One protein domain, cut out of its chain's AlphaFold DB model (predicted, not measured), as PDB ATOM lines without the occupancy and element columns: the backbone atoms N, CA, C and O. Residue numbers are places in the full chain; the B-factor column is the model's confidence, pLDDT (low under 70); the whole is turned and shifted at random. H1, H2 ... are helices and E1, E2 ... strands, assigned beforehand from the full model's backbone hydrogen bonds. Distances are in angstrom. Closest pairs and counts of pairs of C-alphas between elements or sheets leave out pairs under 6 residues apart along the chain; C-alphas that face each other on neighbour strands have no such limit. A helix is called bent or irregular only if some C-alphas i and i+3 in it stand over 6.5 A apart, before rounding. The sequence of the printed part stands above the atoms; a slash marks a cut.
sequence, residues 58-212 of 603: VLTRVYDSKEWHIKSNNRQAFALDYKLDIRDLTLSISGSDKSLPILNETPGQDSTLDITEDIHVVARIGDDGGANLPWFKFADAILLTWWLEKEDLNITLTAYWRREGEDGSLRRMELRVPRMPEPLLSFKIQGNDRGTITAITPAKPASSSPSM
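AT A GLANCE: This is residues 58 to 212 of the 603 residues of the protein "CMD domain-containing protein" of Venustampulla echinocandica (UniProt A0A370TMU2). One strongly twisted sheet of eight strands is partly rolled up: the strands E1, E2 and E3 make one wing, E5 to E8 the other, and the long bent strand E4 joins the two. The tail reaches back to E1, with which residues 207 to 208 pair, and the helix H1 packs on the sheet at one end, over E1, E2 and E4. The printed part has 155 residues, in the order E1 E2 E3 E4 H1 E5 E6 E7 E8; neighbour strands are antiparallel, and the class is mostly strand, though only 75 residues are in named elements, under half. It is compact, with a radius of gyration of the C-alphas of 16.7 A, and elongated, spanning 53 by 28 by 26 A.

HOW THE PARTS SIT: E1, residues 58 to 64, forms a hairpin with E2, residues 77 to 85, with N 61 and O 80 2.9 A apart. E3, residues 90 to 93, forms a hairpin with E2, with N 83 and O 92 2.9 A apart; E1 E2 E3 is a meander, each strand the antiparallel neighbour of the one before. E4, residues 115 to 126, bends by 53 degrees at residue 122 and is beside residues 77 to 80 of E2, on the same side as E3, with N 79 and O 124 2.7 A apart. H1, residues 138 to 149, is on the sheet at a height of 7.9 A, slantwise to the strands, at 45 degrees to E4 on the local plane; the closest C-alphas of H1 and E4, Ile 142 and Gly 126, are 4.5 A apart. Every O i to N i+4 pair of H1 is within hydrogen-bond range. E5, residues 152 to 164, is on the other side of E4 from E2, with N 119 and O 157 2.8 A apart. The second meander runs on through E6, residues 170 to 176, E7, residues 183 to 190, and E8, residues 198 to 200, with N 160 and O 174 2.8 A apart, N 173 and O 187 3.0 A, and N 200 and O 186 2.7 A. E1 and E7 are only just apart, with closest C-alphas at 8.4 A.

IN THESE COORDINATES: E1 begins at C-alpha 58, (71.338, 29.362, 245.717). E2 measures 26.7 A from first to last C-alpha, E4 32.7 A, H1 16.8 A and E5 35.8 A. E8 ends at C-alpha 200, (63.791, 30.299, 257.244).

THE WHOLE: The C-alphas farthest apart, of Gly 108 and Leu 133, are 56.5 A apart. The printed part has no cut. The links E1 to E2, E3 to E4 and E4 to H1 are long. Mean pLDDT of the printed part is 80.1; residues 105 to 114, 129 to 135, 165 to 170 and 190 to 197 are under 70.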
ATOM      1  N   VAL A  58      70.792  30.431 244.875       80.88
ATOM      2  CA  VAL A  58      71.338  29.362 245.717       80.88
ATOM      3  C   VAL A  58      71.608  29.931 247.104       80.88
ATOM      4  O   VAL A  58      72.286  30.950 247.236       80.88
ATOM      5  N   LEU A  59      71.073  29.277 248.130       82.69
ATOM      6  CA  LEU A  59      71.363  29.561 249.529       82.69
ATOM      7  C   LEU A  59      72.351  28.519 250.047       82.69
ATOM      8  O   LEU A  59      71.993  27.358 250.216       82.69
ATOM      9  N   THR A  60      73.578  28.946 250.328       87.00
ATOM     10  CA  THR A  60      74.596  28.105 250.966       87.00
ATOM     11  C   THR A  60      74.558  28.304 252.474       87.00
ATOM     12  O   THR A  60      74.678  29.435 252.951       87.00
ATOM     13  N   ARG A  61      74.434  27.214 253.234       88.06
ATOM     14  CA  ARG A  61      74.493  27.231 254.701       88.06
ATOM     15  C   ARG A  61      75.522  26.256 255.228       88.06
ATOM     16  O   ARG A  61      75.628  25.139 254.736       88.06
ATOM     17  N   VAL A  62      76.241  26.701 256.251       89.19
ATOM     18  CA  VAL A  62      77.211  25.914 257.007       89.19
ATOM     19  C   VAL A  62      76.660  25.693 258.407       89.19
ATOM     20  O   VAL A  62      76.233  26.650 259.052       89.19
ATOM     21  N   TYR A  63      76.675  24.449 258.860       90.94
ATOM     22  CA  TYR A  63      76.115  24.001 260.126       90.94
ATOM     23  C   TYR A  63      77.199  23.319 260.961       90.94
ATOM     24  O   TYR A  63      78.072  22.638 260.417       90.94
ATOM     25  N   ASP A  64      77.144  23.498 262.279       90.06
ATOM     26  CA  ASP A  64      78.064  22.835 263.205       90.06
ATOM     27  C   ASP A  64      77.694  21.350 263.355       90.06
ATOM     28  O   ASP A  64      76.571  20.991 263.708       90.06
ATOM     29  N   SER A  65      78.638  20.451 263.086       90.56
ATOM     30  CA  SER A  65      78.361  19.011 263.101       90.56
ATOM     31  C   SER A  65      78.036  18.493 264.506       90.56
ATOM     32  O   SER A  65      77.262  17.545 264.643       90.56
ATOM     33  N   LYS A  66      78.598  19.107 265.559       88.38
ATOM     34  CA  LYS A  66      78.345  18.721 266.954       88.38
ATOM     35  C   LYS A  66      76.951  19.148 267.390       88.38
ATOM     36  O   LYS A  66      76.264  18.347 268.018       88.38
ATOM     37  N   GLU A  67      76.542  20.367 267.040       87.44
ATOM     38  CA  GLU A  67      75.209  20.901 267.359       87.44
ATOM     39  C   GLU A  67      74.096  20.074 266.704       87.44
ATOM     40  O   GLU A  67      73.072  19.801 267.322       87.44
ATOM     41  N   TRP A  68      74.339  19.585 265.485       87.62
ATOM     42  CA  TRP A  68      73.391  18.751 264.743       87.62
ATOM     43  C   TRP A  68      73.566  17.240 264.961       87.62
ATOM     44  O   TRP A  68      72.902  16.445 264.295       87.62
ATOM     45  N   HIS A  69      74.442  16.827 265.886       86.94
ATOM     46  CA  HIS A  69      74.748  15.425 266.207       86.94
ATOM     47  C   HIS A  69      75.097  14.544 264.991       86.94
ATOM     48  O   HIS A  69      74.845  13.335 264.976       86.94
ATOM     49  N   ILE A  70      75.724  15.136 263.975       85.25
ATOM     50  CA  ILE A  70      76.149  14.445 262.761       85.25
ATOM     51  C   ILE A  70      77.600  13.984 262.932       85.25
ATOM     52  O   ILE A  70      78.495  14.761 263.257       85.25
ATOM     53  N   LYS A  71      77.853  12.691 262.694       83.69
ATOM     54  CA  LYS A  71      79.213  12.135 262.699       83.69
ATOM     55  C   LYS A  71      79.939  12.554 261.423       83.69
ATOM     56  O   LYS A  71      79.701  11.988 260.365       83.69
ATOM     57  N   SER A  72      80.834  13.522 261.542       75.12
ATOM     58  CA  SER A  72      81.484  14.226 260.430       75.12
ATOM     59  C   SER A  72      82.970  13.878 260.260       75.12
ATOM     60  O   SER A  72      83.763  14.754 259.947       75.12
ATOM     61  N   ASN A  73      83.394  12.630 260.499       74.81
ATOM     62  CA  ASN A  73      84.806  12.211 260.367       74.81
ATOM     63  C   ASN A  73      85.814  13.136 261.093       74.81
ATOM     64  O   ASN A  73      86.879  13.436 260.570       74.81
ATOM     65  N   ASN A  74      85.475  13.592 262.305       80.50
ATOM     66  CA  ASN A  74      86.227  14.585 263.095       80.50
ATOM     67  C   ASN A  74      86.267  16.016 262.532       80.50
ATOM     68  O   ASN A  74      86.903  16.869 263.150       80.50
ATOM     69  N   ARG A  75      85.556  16.314 261.439       85.62
ATOM     70  CA  ARG A  75      85.377  17.683 260.947       85.62
ATOM     71  C   ARG A  75      84.384  18.455 261.797       85.62
ATOM     72  O   ARG A  75      83.427  17.896 262.334       85.62
ATOM     73  N   GLN A  76      84.582  19.755 261.917       88.06
ATOM     74  CA  GLN A  76      83.752  20.585 262.782       88.06
ATOM     75  C   GLN A  76      82.390  20.916 262.176       88.06
ATOM     76  O   GLN A  76      81.413  21.040 262.909       88.06
ATOM     77  N   ALA A  77      82.286  21.022 260.852       91.00
ATOM     78  CA  ALA A  77      81.087  21.534 260.199       91.00
ATOM     79  C   ALA A  77      80.816  20.881 258.842       91.00
ATOM     80  O   ALA A  77      81.717  20.339 258.198       91.00
ATOM     81  N   PHE A  78      79.565  20.995 258.400       92.94
ATOM     82  CA  PHE A  78      79.113  20.578 257.076       92.94
ATOM     83  C   PHE A  78      78.327  21.699 256.392       92.94
ATOM     84  O   PHE A  78      77.735  22.557 257.049       92.94
ATOM     85  N   ALA A  79      78.317  21.707 255.062       91.88
ATOM     86  CA  ALA A  79      77.684  22.735 254.256       91.88
ATOM     87  C   ALA A  79      76.746  22.147 253.197       91.88
ATOM     88  O   ALA A  79      77.098  21.191 252.503       91.88
ATOM     89  N   LEU A  80      75.583  22.781 253.038       92.81
ATOM     90  CA  LEU A  80      74.541  22.423 252.076       92.81
ATOM     91  C   LEU A  80      74.180  23.633 251.210       92.81
ATOM     92  O   LEU A  80      74.073  24.754 251.715       92.81
ATOM     93  N   ASP A  81      73.977  23.394 249.915       90.62
ATOM     94  CA  ASP A  81      73.408  24.374 248.988       90.62
ATOM     95  C   ASP A  81      71.943  24.044 248.712       90.62
ATOM     96  O   ASP A  81      71.611  22.923 248.332       90.62
ATOM     97  N   TYR A  82      71.075  25.040 248.854       89.25
ATOM     98  CA  TYR A  82      69.647  24.939 248.581       89.25
ATOM     99  C   TYR A  82      69.285  25.807 247.384       89.25
ATOM    100  O   TYR A  82      69.583  27.002 247.366       89.25
ATOM    101  N   LYS A  83      68.614  25.230 246.389       87.75
ATOM    102  CA  LYS A  83      68.163  25.944 245.193       87.75
ATOM    103  C   LYS A  83      66.665  25.748 245.006       87.75
ATOM    104  O   LYS A  83      66.201  24.617 244.912       87.75
ATOM    105  N   LEU A  84      65.934  26.856 244.928       84.19
ATOM    106  CA  LEU A  84      64.493  26.857 244.688       84.19
ATOM    107  C   LEU A  84      64.201  27.095 243.205       84.19
ATOM    108  O   LEU A  84      64.564  28.148 242.665       84.19
ATOM    109  N   ASP A  85      63.505  26.157 242.570       83.38
ATOM    110  CA  ASP A  85      62.879  26.368 241.269       83.38
ATOM    111  C   ASP A  85      61.415  26.775 241.459       83.38
ATOM    112  O   ASP A  85      60.601  26.015 241.981       83.38
ATOM    113  N   ILE A  86      61.069  27.997 241.048       76.88
ATOM    114  CA  ILE A  86      59.694  28.503 241.167       76.88
ATOM    115  C   ILE A  86      58.770  27.929 240.092       76.88
ATOM    116  O   ILE A  86      57.563  27.882 240.318       76.88
ATOM    117  N   ARG A  87      59.293  27.495 238.938       78.38
ATOM    118  CA  ARG A  87      58.445  26.975 237.853       78.38
ATOM    119  C   ARG A  87      57.732  25.707 238.295       78.38
ATOM    120  O   ARG A  87      56.514  25.616 238.155       78.38
ATOM    121  N   ASP A  88      58.498  24.815 238.910       79.06
ATOM    122  CA  ASP A  88      58.023  23.505 239.352       79.06
ATOM    123  C   ASP A  88      57.745  23.459 240.862       79.06
ATOM    124  O   ASP A  88      57.268  22.450 241.373       79.06
ATOM    125  N   LEU A  89      58.016  24.559 241.580       81.88
ATOM    126  CA  LEU A  89      57.955  24.642 243.042       81.88
ATOM    127  C   LEU A  89      58.744  23.510 243.701       81.88
ATOM    128  O   LEU A  89      58.251  22.848 244.615       81.88
ATOM    129  N   THR A  90      59.970  23.290 243.232       87.50
ATOM    130  CA  THR A  90      60.850  22.236 243.733       87.50
ATOM    131  C   THR A  90      62.094  22.797 244.408       87.50
ATOM    132  O   THR A  90      62.625  23.850 244.048       87.50
ATOM    133  N   LEU A  91      62.564  22.075 245.418       89.19
ATOM    134  CA  LEU A  91      63.811  22.314 246.116       89.19
ATOM    135  C   LEU A  91      64.845  21.284 245.680       89.19
ATOM    136  O   LEU A  91      64.649  20.083 245.863       89.19
ATOM    137  N   SER A  92      65.972  21.766 245.176       90.56
ATOM    138  CA  SER A  92      67.167  20.955 244.971       90.56
ATOM    139  C   SER A  92      68.164  21.218 246.096       90.56
ATOM    140  O   SER A  92      68.399  22.371 246.469       90.56
ATOM    141  N   ILE A  93      68.760  20.148 246.618       92.75
ATOM    142  CA  ILE A  93      69.782  20.183 247.670       92.75
ATOM    143  C   ILE A  93      71.090  19.652 247.072       92.75
ATOM    144  O   ILE A  93      71.064  18.672 246.329       92.75
ATOM    145  N   SER A  94      72.229  20.285 247.369       88.69
ATOM    146  CA  SER A  94      73.542  19.797 246.921       88.69
ATOM    147  C   SER A  94      73.753  18.330 247.288       88.69
ATOM    148  O   SER A  94      73.544  17.950 248.439       88.69
ATOM    149  N   GLY A  95      74.208  17.535 246.319       86.62
ATOM    150  CA  GLY A  95      74.535  16.129 246.542       86.62
ATOM    151  C   GLY A  95      73.327  15.197 246.662       86.62
ATOM    152  O   GLY A  95      73.512  14.067 247.097       86.62
ATOM    153  N   SER A  96      72.116  15.648 246.315       92.06
ATOM    154  CA  SER A  96      70.936  14.790 246.138       92.06
ATOM    155  C   SER A  96      70.501  14.784 244.677       92.06
ATOM    156  O   SER A  96      70.354  15.844 244.067       92.06
ATOM    157  N   ASP A  97      70.216  13.595 244.146       87.00
ATOM    158  CA  ASP A  97      69.616  13.413 242.815       87.00
ATOM    159  C   ASP A  97      68.102  13.676 242.817       87.00
ATOM    160  O   ASP A  97      67.458  13.753 241.770       87.00
ATOM    161  N   LYS A  98      67.512  13.806 244.009       88.25
ATOM    162  CA  LYS A  98      66.083  14.009 244.207       88.25
ATOM    163  C   LYS A  98      65.775  15.484 244.443       88.25
ATOM    164  O   LYS A  98      66.312  16.096 245.372       88.25
ATOM    165  N   SER A  99      64.874  16.027 243.630       88.62
ATOM    166  CA  SER A  99      64.235  17.325 243.856       88.62
ATOM    167  C   SER A  99      62.926  17.136 244.613       88.62
ATOM    168  O   SER A  99      62.135  16.252 244.288       88.62
ATOM    169  N   LEU A 100      62.693  17.978 245.615       89.25
ATOM    170  CA  LEU A 100      61.544  17.859 246.508       89.25
ATOM    171  C   LEU A 100      60.477  18.868 246.137       89.25
ATOM    172  O   LEU A 100      60.800  20.051 246.042       89.25
ATOM    173  N   PRO A 101      59.210  18.469 245.991       87.69
ATOM    174  CA  PRO A 101      58.149  19.444 245.851       87.69
ATOM    175  C   PRO A 101      58.017  20.231 247.159       87.69
ATOM    176  O   PRO A 101      57.905  19.655 248.239       87.69
ATOM    177  N   ILE A 102      57.994  21.561 247.080       80.88
ATOM    178  CA  ILE A 102      57.687  22.402 248.243       80.88
ATOM    179  C   ILE A 102      56.253  22.129 248.721       80.88
ATOM    180  O   ILE A 102      55.959  22.185 249.915       80.88
ATOM    181  N   LEU A 103      55.361  21.790 247.786       78.25
ATOM    182  CA  LEU A 103      53.977  21.413 248.038       78.25
ATOM    183  C   LEU A 103      53.767  19.945 247.670       78.25
ATOM    184  O   LEU A 103      53.685  19.617 246.489       78.25
ATOM    185  N   ASN A 104      53.657  19.073 248.670       74.31
ATOM    186  CA  ASN A 104      53.335  17.666 248.457       74.31
ATOM    187  C   ASN A 104      51.838  17.426 248.719       74.31
ATOM    188  O   ASN A 104      51.370  17.552 249.852       74.31
ATOM    189  N   GLU A 105      51.073  17.147 247.663       64.19
ATOM    190  CA  GLU A 105      49.634  16.878 247.729       64.19
ATOM    191  C   GLU A 105      49.376  15.410 247.376       64.19
ATOM    192  O   GLU A 105      49.169  15.071 246.213       64.19
ATOM    193  N   THR A 106      49.389  14.517 248.367       56.72
ATOM    194  CA  THR A 106      48.982  13.123 248.144       56.72
ATOM    195  C   THR A 106      47.453  13.057 248.005       56.72
ATOM    196  O   THR A 106      46.746  13.437 248.946       56.72
ATOM    197  N   PRO A 107      46.891  12.592 246.872       46.69
ATOM    198  CA  PRO A 107      45.443  12.497 246.708       46.69
ATOM    199  C   PRO A 107      44.858  11.416 247.630       46.69
ATOM    200  O   PRO A 107      45.284  10.266 247.581       46.69
ATOM    201  N   GLY A 108      43.853  11.768 248.440       50.94
ATOM    202  CA  GLY A 108      43.053  10.801 249.208       50.94
ATOM    203  C   GLY A 108      43.539  10.467 250.623       50.94
ATOM    204  O   GLY A 108      42.976   9.566 251.239       50.94
ATOM    205  N   GLN A 109      44.542  11.173 251.156       49.50
ATOM    206  CA  GLN A 109      45.002  10.987 252.535       49.50
ATOM    207  C   GLN A 109      44.380  12.039 253.466       49.50
ATOM    208  O   GLN A 109      44.392  13.233 253.164       49.50
ATOM    209  N   ASP A 110      43.796  11.567 254.569       48.78
ATOM    210  CA  ASP A 110      43.078  12.386 255.547       48.78
ATOM    211  C   ASP A 110      43.990  13.484 256.126       48.78
ATOM    212  O   ASP A 110      45.174  13.269 256.399       48.78
ATOM    213  N   SER A 111      43.436  14.683 256.264       52.91
ATOM    214  CA  SER A 111      44.112  15.991 256.293       52.91
ATOM    215  C   SER A 111      44.932  16.321 257.554       52.91
ATOM    216  O   SER A 111      45.230  17.492 257.797       52.91
ATOM    217  N   THR A 112      45.321  15.321 258.347       52.28
ATOM    218  CA  THR A 112      45.968  15.505 259.660       52.28
ATOM    219  C   THR A 112      47.320  14.810 259.824       52.28
ATOM    220  O   THR A 112      48.017  15.105 260.794       52.28
ATOM    221  N   LEU A 113      47.726  13.918 258.910       58.34
ATOM    222  CA  LEU A 113      49.036  13.264 258.998       58.34
ATOM    223  C   LEU A 113      50.138  14.079 258.312       58.34
ATOM    224  O   LEU A 113      50.019  14.443 257.141       58.34
ATOM    225  N   ASP A 114      51.241  14.292 259.035       69.50
ATOM    226  CA  ASP A 114      52.484  14.828 258.481       69.50
ATOM    227  C   ASP A 114      53.020  13.857 257.412       69.50
ATOM    228  O   ASP A 114      53.315  12.692 257.698       69.50
ATOM    229  N   ILE A 115      53.161  14.334 256.172       79.56
ATOM    230  CA  ILE A 115      53.842  13.573 255.118       79.56
ATOM    231  C   ILE A 115      55.338  13.689 255.387       79.56
ATOM    232  O   ILE A 115      55.838  14.792 255.624       79.56
ATOM    233  N   THR A 116      56.049  12.563 255.355       85.44
ATOM    234  CA  THR A 116      57.496  12.522 255.577       85.44
ATOM    235  C   THR A 116      58.204  11.765 254.473       85.44
ATOM    236  O   THR A 116      57.683  10.778 253.954       85.44
ATOM    237  N   GLU A 117      59.384  12.244 254.096       88.50
ATOM    238  CA  GLU A 117      60.198  11.615 253.065       88.50
ATOM    239  C   GLU A 117      61.686  11.735 253.400       88.50
ATOM    240  O   GLU A 117      62.188  12.838 253.619       88.50
ATOM    241  N   ASP A 118      62.386  10.601 253.415       91.19
ATOM    242  CA  ASP A 118      63.827  10.547 253.656       91.19
ATOM    243  C   ASP A 118      64.621  10.732 252.359       91.19
ATOM    244  O   ASP A 118      64.287  10.190 251.301       91.19
ATOM    245  N   ILE A 119      65.696  11.511 252.454       92.19
ATOM    246  CA  ILE A 119      66.536  11.930 251.336       92.19
ATOM    247  C   ILE A 119      67.991  11.812 251.753       92.19
ATOM    248  O   ILE A 119      68.401  12.314 252.801       92.19
ATOM    249  N   HIS A 120      68.793  11.188 250.902       92.94
ATOM    250  CA  HIS A 120      70.232  11.110 251.095       92.94
ATOM    251  C   HIS A 120      70.906  12.259 250.345       92.94
ATOM    252  O   HIS A 120      70.672  12.449 249.154       92.94
ATOM    253  N   VAL A 121      71.722  13.033 251.056       93.62
ATOM    254  CA  VAL A 121      72.485  14.160 250.511       93.62
ATOM    255  C   VAL A 121      73.970  13.953 250.771       93.62
ATOM    256  O   VAL A 121      74.368  13.474 251.835       93.62
ATOM    257  N   VAL A 122      74.791  14.365 249.811       93.75
ATOM    258  CA  VAL A 122      76.242  14.476 249.969       93.75
ATOM    259  C   VAL A 122      76.583  15.920 250.338       93.75
ATOM    260  O   VAL A 122      76.484  16.833 249.517       93.75
ATOM    261  N   ALA A 123      76.942  16.137 251.599       93.31
ATOM    262  CA  ALA A 123      77.305  17.437 252.144       93.31
ATOM    263  C   ALA A 123      78.820  17.650 252.118       93.31
ATOM    264  O   ALA A 123      79.602  16.728 252.332       93.31
ATOM    265  N   ARG A 124      79.227  18.901 251.928       93.31
ATOM    266  CA  ARG A 124      80.636  19.314 251.947       93.31
ATOM    267  C   ARG A 124      81.097  19.493 253.388       93.31
ATOM    268  O   ARG A 124      80.386  20.168 254.129       93.31
ATOM    269  N   ILE A 125      82.250  18.962 253.791       92.06
ATOM    270  CA  ILE A 125      82.746  19.091 255.178       92.06
ATOM    271  C   ILE A 125      84.085  19.819 255.278       92.06
ATOM    272  O   ILE A 125      84.872  19.830 254.336       92.06
ATOM    273  N   GLY A 126      84.336  20.440 256.431       88.75
ATOM    274  CA  GLY A 126      85.598  21.126 256.696       88.75
ATOM    275  C   GLY A 126      85.731  21.635 258.130       88.75
ATOM    276  O   GLY A 126      84.822  21.485 258.951       88.75
ATOM    277  N   ASP A 127      86.874  22.267 258.398       86.31
ATOM    278  CA  ASP A 127      87.255  22.814 259.703       86.31
ATOM    279  C   ASP A 127      87.495  24.319 259.661       86.31
ATOM    280  O   ASP A 127      87.861  24.884 258.625       86.31
ATOM    281  N   ASP A 128      87.316  24.966 260.813       75.06
ATOM    282  CA  ASP A 128      87.490  26.410 260.977       75.06
ATOM    283  C   ASP A 128      88.967  26.840 261.028       75.06
ATOM    284  O   ASP A 128      89.282  28.003 260.775       75.06
ATOM    285  N   GLY A 129      89.874  25.896 261.303       62.91
ATOM    286  CA  GLY A 129      91.317  26.119 261.418       62.91
ATOM    287  C   GLY A 129      92.154  25.708 260.200       62.91
ATOM    288  O   GLY A 129      93.349  26.004 260.169       62.91
ATOM    289  N   GLY A 130      91.581  25.025 259.202       56.31
ATOM    290  CA  GLY A 130      92.321  24.563 258.018       56.31
ATOM    291  C   GLY A 130      92.718  25.726 257.105       56.31
ATOM    292  O   GLY A 130      91.876  26.564 256.824       56.31
ATOM    293  N   ALA A 131      93.990  25.814 256.682       52.81
ATOM    294  CA  ALA A 131      94.583  26.796 255.741       52.81
ATOM    295  C   ALA A 131      94.245  28.300 255.923       52.81
ATOM    296  O   ALA A 131      94.654  29.127 255.107       52.81
ATOM    297  N   ASN A 132      93.524  28.672 256.977       58.44
ATOM    298  CA  ASN A 132      92.897  29.974 257.122       58.44
ATOM    299  C   ASN A 132      93.579  30.798 258.202       58.44
ATOM    300  O   ASN A 132      94.070  30.302 259.214       58.44
ATOM    301  N   LEU A 133      93.588  32.103 257.968       59.81
ATOM    302  CA  LEU A 133      94.074  33.071 258.931       59.81
ATOM    303  C   LEU A 133      92.961  33.337 259.965       59.81
ATOM    304  O   LEU A 133      91.784  33.348 259.593       59.81
ATOM    305  N   PRO A 134      93.293  33.586 261.246       54.91
ATOM    306  CA  PRO A 134      92.334  33.627 262.363       54.91
ATOM    307  C   PRO A 134      91.243  34.715 262.269       54.91
ATOM    308  O   PRO A 134      90.398  34.825 263.153       54.91
ATOM    309  N   TRP A 135      91.245  35.535 261.216       67.75
ATOM    310  CA  TRP A 135      90.266  36.592 260.960       67.75
ATOM    311  C   TRP A 135      89.200  36.240 259.908       67.75
ATOM    312  O   TRP A 135      88.391  37.104 259.559       67.75
ATOM    313  N   PHE A 136      89.172  35.015 259.378       73.38
ATOM    314  CA  PHE A 136      88.114  34.596 258.450       73.38
ATOM    315  C   PHE A 136      86.812  34.238 259.177       73.38
ATOM    316  O   PHE A 136      86.796  33.853 260.346       73.38
ATOM    317  N   LYS A 137      85.680  34.399 258.482       77.56
ATOM    318  CA  LYS A 137      84.377  33.968 259.002       77.56
ATOM    319  C   LYS A 137      84.319  32.448 259.028       77.56
ATOM    320  O   LYS A 137      84.809  31.805 258.110       77.56
ATOM    321  N   PHE A 138      83.622  31.915 260.029       80.88
ATOM    322  CA  PHE A 138      83.408  30.480 260.213       80.88
ATOM    323  C   PHE A 138      83.028  29.768 258.904       80.88
ATOM    324  O   PHE A 138      83.770  28.912 258.449       80.88
ATOM    325  N   ALA A 139      81.953  30.193 258.228       84.06
ATOM    326  CA  ALA A 139      81.497  29.551 256.991       84.06
ATOM    327  C   ALA A 139      82.524  29.580 255.843       84.06
ATOM    328  O   ALA A 139      82.694  28.572 255.159       84.06
ATOM    329  N   ASP A 140      83.223  30.704 255.647       84.25
ATOM    330  CA  ASP A 140      84.290  30.804 254.640       84.25
ATOM    331  C   ASP A 140      85.405  29.821 254.954       84.25
ATOM    332  O   ASP A 140      85.924  29.176 254.046       84.25
ATOM    333  N   ALA A 141      85.753  29.698 256.237       82.69
ATOM    334  CA  ALA A 141      86.831  28.834 256.653       82.69
ATOM    335  C   ALA A 141      86.525  27.364 256.335       82.69
ATOM    336  O   ALA A 141      87.310  26.710 255.647       82.69
ATOM    337  N   ILE A 142      85.330  26.897 256.712       85.88
ATOM    338  CA  ILE A 142      84.854  25.539 256.415       85.88
ATOM    339  C   ILE A 142      84.867  25.266 254.908       85.88
ATOM    340  O   ILE A 142      85.400  24.254 254.457       85.88
ATOM    341  N   LEU A 143      84.295  26.171 254.110       87.19
ATOM    342  CA  LEU A 143      84.160  25.980 252.666       87.19
ATOM    343  C   LEU A 143      85.495  26.068 251.915       87.19
ATOM    344  O   LEU A 143      85.631  25.482 250.840       87.19
ATOM    345  N   LEU A 144      86.474  26.807 252.443       84.38
ATOM    346  CA  LEU A 144      87.839  26.825 251.916       84.38
ATOM    347  C   LEU A 144      88.591  25.538 252.256       84.38
ATOM    348  O   LEU A 144      89.243  24.980 251.374       84.38
ATOM    349  N   THR A 145      88.454  25.041 253.488       84.94
ATOM    350  CA  THR A 145      89.002  23.744 253.905       84.94
ATOM    351  C   THR A 145      88.456  22.625 253.019       84.94
ATOM    352  O   THR A 145      89.230  21.904 252.394       84.94
ATOM    353  N   TRP A 146      87.133  22.579 252.828       87.88
ATOM    354  CA  TRP A 146      86.507  21.656 251.882       87.88
ATOM    355  C   TRP A 146      87.063  21.805 250.464       87.88
ATOM    356  O   TRP A 146      87.330  20.821 249.779       87.88
ATOM    357  N   TRP A 147      87.240  23.042 249.986       85.62
ATOM    358  CA  TRP A 147      87.741  23.265 248.635       85.62
ATOM    359  C   TRP A 147      89.143  22.666 248.435       85.62
ATOM    360  O   TRP A 147      89.416  22.189 247.331       85.62
ATOM    361  N   LEU A 148      89.989  22.668 249.470       78.31
ATOM    362  CA  LEU A 148      91.331  22.081 249.453       78.31
ATOM    363  C   LEU A 148      91.307  20.555 249.553       78.31
ATOM    364  O   LEU A 148      91.988  19.888 248.780       78.31
ATOM    365  N   GLU A 149      90.543  20.014 250.500       82.44
ATOM    366  CA  GLU A 149      90.599  18.590 250.858       82.44
ATOM    367  C   GLU A 149      89.618  17.725 250.055       82.44
ATOM    368  O   GLU A 149      89.847  16.529 249.895       82.44
ATOM    369  N   LYS A 150      88.558  18.329 249.501       87.44
ATOM    370  CA  LYS A 150      87.484  17.661 248.742       87.44
ATOM    371  C   LYS A 150      86.823  16.512 249.511       87.44
ATOM    372  O   LYS A 150      86.489  15.484 248.929       87.44
ATOM    373  N   GLU A 151      86.642  16.690 250.816       87.12
ATOM    374  CA  GLU A 151      85.991  15.699 251.670       87.12
ATOM    375  C   GLU A 151      84.473  15.869 251.702       87.12
ATOM    376  O   GLU A 151      83.956  16.966 251.902       87.12
ATOM    377  N   ASP A 152      83.755  14.758 251.596       91.12
ATOM    378  CA  ASP A 152      82.299  14.751 251.558       91.12
ATOM    379  C   ASP A 152      81.708  13.862 252.662       91.12
ATOM    380  O   ASP A 152      82.342  12.923 253.157       91.12
ATOM    381  N   LEU A 153      80.465  14.157 253.049       90.94
ATOM    382  CA  LEU A 153      79.719  13.446 254.080       90.94
ATOM    383  C   LEU A 153      78.311  13.093 253.612       90.94
ATOM    384  O   LEU A 153      77.520  13.965 253.263       90.94
ATOM    385  N   ASN A 154      77.964  11.812 253.712       92.31
ATOM    386  CA  ASN A 154      76.611  11.343 253.439       92.31
ATOM    387  C   ASN A 154      75.714  11.593 254.656       92.31
ATOM    388  O   ASN A 154      75.943  11.039 255.732       92.31
ATOM    389  N   ILE A 155      74.672  12.400 254.473       92.00
ATOM    390  CA  ILE A 155      73.688  12.737 255.504       92.00
ATOM    391  C   ILE A 155      72.314  12.286 255.016       92.00
ATOM    392  O   ILE A 155      71.979  12.426 253.843       92.00
ATOM    393  N   THR A 156      71.504  11.735 255.918       92.88
ATOM    394  CA  THR A 156      70.082  11.489 255.643       92.88
ATOM    395  C   THR A 156      69.278  12.624 256.255       92.88
ATOM    396  O   THR A 156      69.433  12.906 257.442       92.88
ATOM    397  N   LEU A 157      68.458  13.280 255.444       93.81
ATOM    398  CA  LEU A 157      67.530  14.328 255.848       93.81
ATOM    399  C   LEU A 157      66.106  13.818 255.680       93.81
ATOM    400  O   LEU A 157      65.818  13.117 254.717       93.81
ATOM    401  N   THR A 158      65.214  14.227 256.568       93.06
ATOM    402  CA  THR A 158      63.787  13.947 256.447       93.06
ATOM    403  C   THR A 158      63.069  15.254 256.131       93.06
ATOM    404  O   THR A 158      63.184  16.239 256.870       93.06
ATOM    405  N   ALA A 159      62.358  15.277 255.010       91.81
ATOM    406  CA  ALA A 159      61.449  16.349 254.645       91.81
ATOM    407  C   ALA A 159      60.079  16.091 255.274       91.81
ATOM    408  O   ALA A 159      59.559  14.983 255.196       91.81
ATOM    409  N   TYR A 160      59.508  17.118 255.895       89.44
ATOM    410  CA  TYR A 160      58.202  17.097 256.541       89.44
ATOM    411  C   TYR A 160      57.300  18.119 255.866       89.44
ATOM    412  O   TYR A 160      57.688  19.282 255.749       89.44
ATOM    413  N   TRP A 161      56.090  17.720 255.483       88.19
ATOM    414  CA  TRP A 161      55.064  18.635 254.985       88.19
ATOM    415  C   TRP A 161      53.878  18.656 255.938       88.19
ATOM    416  O   TRP A 161      53.314  17.609 256.259       88.19
ATOM    417  N   ARG A 162      53.485  19.863 256.355       82.81
ATOM    418  CA  ARG A 162      52.379  20.101 257.283       82.81
ATOM    419  C   ARG A 162      51.465  21.215 256.783       82.81
ATOM    420  O   ARG A 162      51.930  22.217 256.231       82.81
ATOM    421  N   ARG A 163      50.159  21.063 257.019       78.12
ATOM    422  CA  ARG A 163      49.179  22.155 256.923       78.12
ATOM    423  C   ARG A 163      48.969  22.765 258.306       78.12
ATOM    424  O   ARG A 163      48.754  22.046 259.273       78.12
ATOM    425  N   GLU A 164      49.060  24.082 258.392       70.62
ATOM    426  CA  GLU A 164      48.863  24.866 259.610       70.62
ATOM    427  C   GLU A 164      47.785  25.942 259.366       70.62
ATOM    428  O   GLU A 164      47.530  26.337 258.227       70.62
ATOM    429  N   GLY A 165      47.156  26.426 260.441       65.94
ATOM    430  CA  GLY A 165      46.050  27.395 260.387       65.94
ATOM    431  C   GLY A 165      44.667  26.736 260.456       65.94
ATOM    432  O   GLY A 165      44.481  25.628 259.960       65.94
ATOM    433  N   GLU A 166      43.699  27.414 261.087       58.81
ATOM    434  CA  GLU A 166      42.316  26.923 261.277       58.81
ATOM    435  C   GLU A 166      41.586  26.636 259.950       58.81
ATOM    436  O   GLU A 166      40.661  25.830 259.910       58.81
ATOM    437  N   ASP A 167      42.033  27.259 258.859       61.94
ATOM    438  CA  ASP A 167      41.523  27.108 257.494       61.94
ATOM    439  C   ASP A 167      42.425  26.237 256.589       61.94
ATOM    440  O   ASP A 167      42.109  26.021 255.418       61.94
ATOM    441  N   GLY A 168      43.559  25.743 257.106       63.00
ATOM    442  CA  GLY A 168      44.556  24.985 256.344       63.00
ATOM    443  C   GLY A 168      45.247  25.781 255.227       63.00
ATOM    444  O   GLY A 168      45.849  25.180 254.331       63.00
ATOM    445  N   SER A 169      45.148  27.115 255.253       64.62
ATOM    446  CA  SER A 169      45.704  28.003 254.227       64.62
ATOM    447  C   SER A 169      47.224  28.143 254.303       64.62
ATOM    448  O   SER A 169      47.857  28.482 253.298       64.62
ATOM    449  N   LEU A 170      47.826  27.878 255.468       65.06
ATOM    450  CA  LEU A 170      49.267  27.946 255.653       65.06
ATOM    451  C   LEU A 170      49.880  26.569 255.427       65.06
ATOM    452  O   LEU A 170      49.510  25.572 256.048       65.06
ATOM    453  N   ARG A 171      50.850  26.506 254.522       79.19
ATOM    454  CA  ARG A 171      51.561  25.269 254.201       79.19
ATOM    455  C   ARG A 171      53.013  25.419 254.604       79.19
ATOM    456  O   ARG A 171      53.648  26.434 254.303       79.19
ATOM    457  N   ARG A 172      53.531  24.408 255.295       85.38
ATOM    458  CA  ARG A 172      54.902  24.391 255.784       85.38
ATOM    459  C   ARG A 172      55.633  23.148 255.296       85.38
ATOM    460  O   ARG A 172      55.128  22.040 255.449       85.38
ATOM    461  N   MET A 173      56.829  23.348 254.753       87.88
ATOM    462  CA  MET A 173      57.791  22.277 254.494       87.88
ATOM    463  C   MET A 173      59.006  22.483 255.398       87.88
ATOM    464  O   MET A 173      59.530  23.590 255.477       87.88
ATOM    465  N   GLU A 174      59.474  21.444 256.075       91.50
ATOM    466  CA  GLU A 174      60.656  21.497 256.935       91.50
ATOM    467  C   GLU A 174      61.640  20.389 256.565       91.50
ATOM    468  O   GLU A 174      61.258  19.235 256.421       91.50
ATOM    469  N   LEU A 175      62.919  20.736 256.441       92.62
ATOM    470  CA  LEU A 175      64.013  19.778 256.314       92.62
ATOM    471  C   LEU A 175      64.681  19.600 257.666       92.62
ATOM    472  O   LEU A 175      65.142  20.573 258.264       92.62
ATOM    473  N   ARG A 176      64.755  18.360 258.140       93.25
ATOM    474  CA  ARG A 176      65.290  18.023 259.460       93.25
ATOM    475  C   ARG A 176      66.322  16.912 259.358       93.25
ATOM    476  O   ARG A 176      66.245  16.044 258.493       93.25
ATOM    477  N   VAL A 177      67.265  16.925 260.291       92.19
ATOM    478  CA  VAL A 177      68.088  15.748 260.579       92.19
ATOM    479  C   VAL A 177      67.240  14.793 261.431       92.19
ATOM    480  O   VAL A 177      66.575  15.259 262.363       92.19
ATOM    481  N   PRO A 178      67.229  13.475 261.157       88.06
ATOM    482  CA  PRO A 178      66.489  12.515 261.964       88.06
ATOM    483  C   PRO A 178      66.815  12.665 263.453       88.06
ATOM    484  O   PRO A 178      67.981  12.711 263.836       88.06
ATOM    485  N   ARG A 179      65.775  12.696 264.297       83.56
ATOM    486  CA  ARG A 179      65.859  12.879 265.765       83.56
ATOM    487  C   ARG A 179      66.251  14.287 266.239       83.56
ATOM    488  O   ARG A 179      66.356  14.478 267.447       83.56
ATOM    489  N   MET A 180      66.393  15.267 265.341       87.62
ATOM    490  CA  MET A 180      66.571  16.673 265.720       87.62
ATOM    491  C   MET A 180      65.227  17.422 265.751       87.62
ATOM    492  O   MET A 180      64.438  17.330 264.803       87.62
ATOM    493  N   PRO A 181      64.935  18.177 266.829       84.19
ATOM    494  CA  PRO A 181      63.682  18.919 266.957       84.19
ATOM    495  C   PRO A 181      63.655  20.200 266.117       84.19
ATOM    496  O   PRO A 181      62.568  20.676 265.787       84.19
ATOM    497  N   GLU A 182      64.813  20.744 265.752       89.00
ATOM    498  CA  GLU A 182      64.920  21.964 264.953       89.00
ATOM    499  C   GLU A 182      65.124  21.640 263.462       89.00
ATOM    500  O   GLU A 182      65.821  20.678 263.133       89.00
ATOM    501  N   PRO A 183      64.514  22.401 262.537       91.25
ATOM    502  CA  PRO A 183      64.741  22.228 261.107       91.25
ATOM    503  C   PRO A 183      66.015  22.942 260.637       91.25
ATOM    504  O   PRO A 183      66.301  24.064 261.047       91.25
ATOM    505  N   LEU A 184      66.741  22.330 259.699       90.31
ATOM    506  CA  LEU A 184      67.851  22.966 258.978       90.31
ATOM    507  C   LEU A 184      67.359  24.097 258.065       90.31
ATOM    508  O   LEU A 184      68.070  25.085 257.848       90.31
ATOM    509  N   LEU A 185      66.160  23.916 257.506       90.19
ATOM    510  CA  LEU A 185      65.492  24.836 256.593       90.19
ATOM    511  C   LEU A 185      63.974  24.639 256.693       90.19
ATOM    512  O   LEU A 185      63.493  23.508 256.675       90.19
ATOM    513  N   SER A 186      63.219  25.728 256.779       87.81
ATOM    514  CA  SER A 186      61.756  25.722 256.817       87.81
ATOM    515  C   SER A 186      61.194  26.668 255.766       87.81
ATOM    516  O   SER A 186      61.565  27.836 255.717       87.81
ATOM    517  N   PHE A 187      60.274  26.185 254.944       84.94
ATOM    518  CA  PHE A 187      59.503  26.991 254.012       84.94
ATOM    519  C   PHE A 187      58.121  27.254 254.578       84.94
ATOM    520  O   PHE A 187      57.430  26.318 254.980       84.94
ATOM    521  N   LYS A 188      57.702  28.519 254.558       79.69
ATOM    522  CA  LYS A 188      56.322  28.919 254.848       79.69
ATOM    523  C   LYS A 188      55.689  29.502 253.593       79.69
ATOM    524  O   LYS A 188      56.272  30.385 252.963       79.69
ATOM    525  N   ILE A 189      54.504  29.001 253.263       75.69
ATOM    526  CA  ILE A 189      53.672  29.467 252.155       75.69
ATOM    527  C   ILE A 189      52.329  29.898 252.731       75.69
ATOM    528  O   ILE A 189      51.693  29.137 253.463       75.69
ATOM    529  N   GLN A 190      51.912  31.116 252.398       68.00
ATOM    530  CA  GLN A 190      50.623  31.664 252.797       68.00
ATOM    531  C   GLN A 190      49.669  31.644 251.598       68.00
ATOM    532  O   GLN A 190      49.897  32.339 250.611       68.00
ATOM    533  N   GLY A 191      48.598  30.852 251.683       61.03
ATOM    534  CA  GLY A 191      47.585  30.745 250.631       61.03
ATOM    535  C   GLY A 191      48.052  29.984 249.384       61.03
ATOM    536  O   GLY A 191      48.984  29.184 249.426       61.03
ATOM    537  N   ASN A 192      47.381  30.232 248.254       56.00
ATOM    538  CA  ASN A 192      47.729  29.666 246.939       56.00
ATOM    539  C   ASN A 192      48.720  30.538 246.147       56.00
ATOM    540  O   ASN A 192      49.068  30.203 245.010       56.00
ATOM    541  N   ASP A 193      49.173  31.650 246.727       54.81
ATOM    542  CA  ASP A 193      50.075  32.578 246.059       54.81
ATOM    543  C   ASP A 193      51.481  31.987 245.984       54.81
ATOM    544  O   ASP A 193      52.273  31.998 246.925       54.81
ATOM    545  N   ARG A 194      51.826  31.511 244.785       57.78
ATOM    546  CA  ARG A 194      53.159  30.998 244.427       57.78
ATOM    547  C   ARG A 194      54.266  32.067 244.491       57.78
ATOM    548  O   ARG A 194      55.419  31.766 244.201       57.78
ATOM    549  N   GLY A 195      53.920  33.318 244.812       55.25
ATOM    550  CA  GLY A 195      54.803  34.483 244.740       55.25
ATOM    551  C   GLY A 195      55.644  34.758 245.991       55.25
ATOM    552  O   GLY A 195      56.677  35.415 245.874       55.25
ATOM    553  N   THR A 196      55.255  34.261 247.170       60.88
ATOM    554  CA  THR A 196      55.901  34.602 248.456       60.88
ATOM    555  C   THR A 196      56.305  33.355 249.241       60.88
ATOM    556  O   THR A 196      55.769  33.037 250.298       60.88
ATOM    557  N   ILE A 197      57.311  32.647 248.725       69.75
ATOM    558  CA  ILE A 197      57.968  31.544 249.438       69.75
ATOM    559  C   ILE A 197      59.096  32.132 250.286       69.75
ATOM    560  O   ILE A 197      60.034  32.725 249.756       69.75
ATOM    561  N   THR A 198      59.005  31.970 251.605       71.88
ATOM    562  CA  THR A 198      60.041  32.428 252.543       71.88
ATOM    563  C   THR A 198      60.735  31.221 253.156       71.88
ATOM    564  O   THR A 198      60.060  30.320 253.655       71.88
ATOM    565  N   ALA A 199      62.070  31.200 253.111       77.44
ATOM    566  CA  ALA A 199      62.882  30.072 253.554       77.44
ATOM    567  C   ALA A 199      63.710  30.446 254.784       77.44
ATOM    568  O   ALA A 199      64.716  31.145 254.701       77.44
ATOM    569  N   ILE A 200      63.268  29.964 255.931       79.62
ATOM    570  CA  ILE A 200      63.791  30.299 257.244       79.62
ATOM    571  C   ILE A 200      64.843  29.261 257.629       79.62
ATOM    572  O   ILE A 200      64.595  28.059 257.559       79.62
ATOM    573  N   THR A 201      66.006  29.726 258.072       80.19
ATOM    574  CA  THR A 201      67.075  28.880 258.616       80.19
ATOM    575  C   THR A 201      67.337  29.226 260.081       80.19
ATOM    576  O   THR A 201      67.079  30.364 260.483       80.19
ATOM    577  N   PRO A 202      67.935  28.310 260.856       81.25
ATOM    578  CA  PRO A 202      68.439  28.601 262.195       81.25
ATOM    579  C   PRO A 202      69.410  29.792 262.213       81.25
ATOM    580  O   PRO A 202      70.157  30.019 261.256       81.25
ATOM    581  N   ALA A 203      69.400  30.559 263.304       77.38
ATOM    582  CA  ALA A 203      70.358  31.636 263.536       77.38
ATOM    583  C   ALA A 203      71.705  31.084 264.041       77.38
ATOM    584  O   ALA A 203      71.816  29.925 264.433       77.38
ATOM    585  N   LYS A 204      72.749  31.919 264.057       72.25
ATOM    586  CA  LYS A 204      74.041  31.562 264.667       72.25
ATOM    587  C   LYS A 204      73.848  31.274 266.175       72.25
ATOM    588  O   LYS A 204      73.155  32.067 266.813       72.25
ATOM    589  N   PRO A 205      74.475  30.237 266.778       71.06
ATOM    590  CA  PRO A 205      75.575  29.392 266.279       71.06
ATOM    591  C   PRO A 205      75.186  28.275 265.304       71.06
ATOM    592  O   PRO A 205      76.033  27.916 264.489       71.06
ATOM    593  N   ALA A 206      73.924  27.843 265.295       76.50
ATOM    594  CA  ALA A 206      73.448  26.683 264.539       76.50
ATOM    595  C   ALA A 206      73.700  26.739 263.031       76.50
ATOM    596  O   ALA A 206      73.900  25.699 262.399       76.50
ATOM    597  N   SER A 207      73.681  27.938 262.437       82.81
ATOM    598  CA  SER A 207      73.993  28.125 261.022       82.81
ATOM    599  C   SER A 207      74.791  29.401 260.747       82.81
ATOM    600  O   SER A 207      74.632  30.428 261.411       82.81
ATOM    601  N   SER A 208      75.652  29.350 259.732       82.19
ATOM    602  CA  SER A 208      76.438  30.476 259.217       82.19
ATOM    603  C   SER A 208      76.393  30.514 257.687       82.19
ATOM    604  O   SER A 208      76.354  29.472 257.034       82.19
ATOM    605  N   SER A 209      76.430  31.716 257.108       80.56
ATOM    606  CA  SER A 209      76.499  31.919 255.653       80.56
ATOM    607  C   SER A 209      77.915  32.314 255.221       80.56
ATOM    608  O   SER A 209      78.573  33.050 255.968       80.56
ATOM    609  N   PRO A 210      78.384  31.876 254.036       81.00
ATOM    610  CA  PRO A 210      79.616  32.401 253.457       81.00
ATOM    611  C   PRO A 210      79.538  33.912 253.221       81.00
ATOM    612  O   PRO A 210      78.469  34.472 252.976       81.00
ATOM    613  N   SER A 211      80.686  34.576 253.300       77.56
ATOM    614  CA  SER A 211      80.829  36.001 253.036       77.56
ATOM    615  C   SER A 211      80.776  36.298 251.540       77.56
ATOM    616  O   SER A 211      81.143  35.478 250.700       77.56
ATOM    617  N   MET A 212      80.438  37.540 251.199       74.38
ATOM    618  CA  MET A 212      80.462  38.036 249.816       74.38
ATOM    619  C   MET A 212      81.845  37.936 249.160       74.38
ATOM    620  O   MET A 212      81.973  37.883 247.942       74.38
TER     621      MET A 212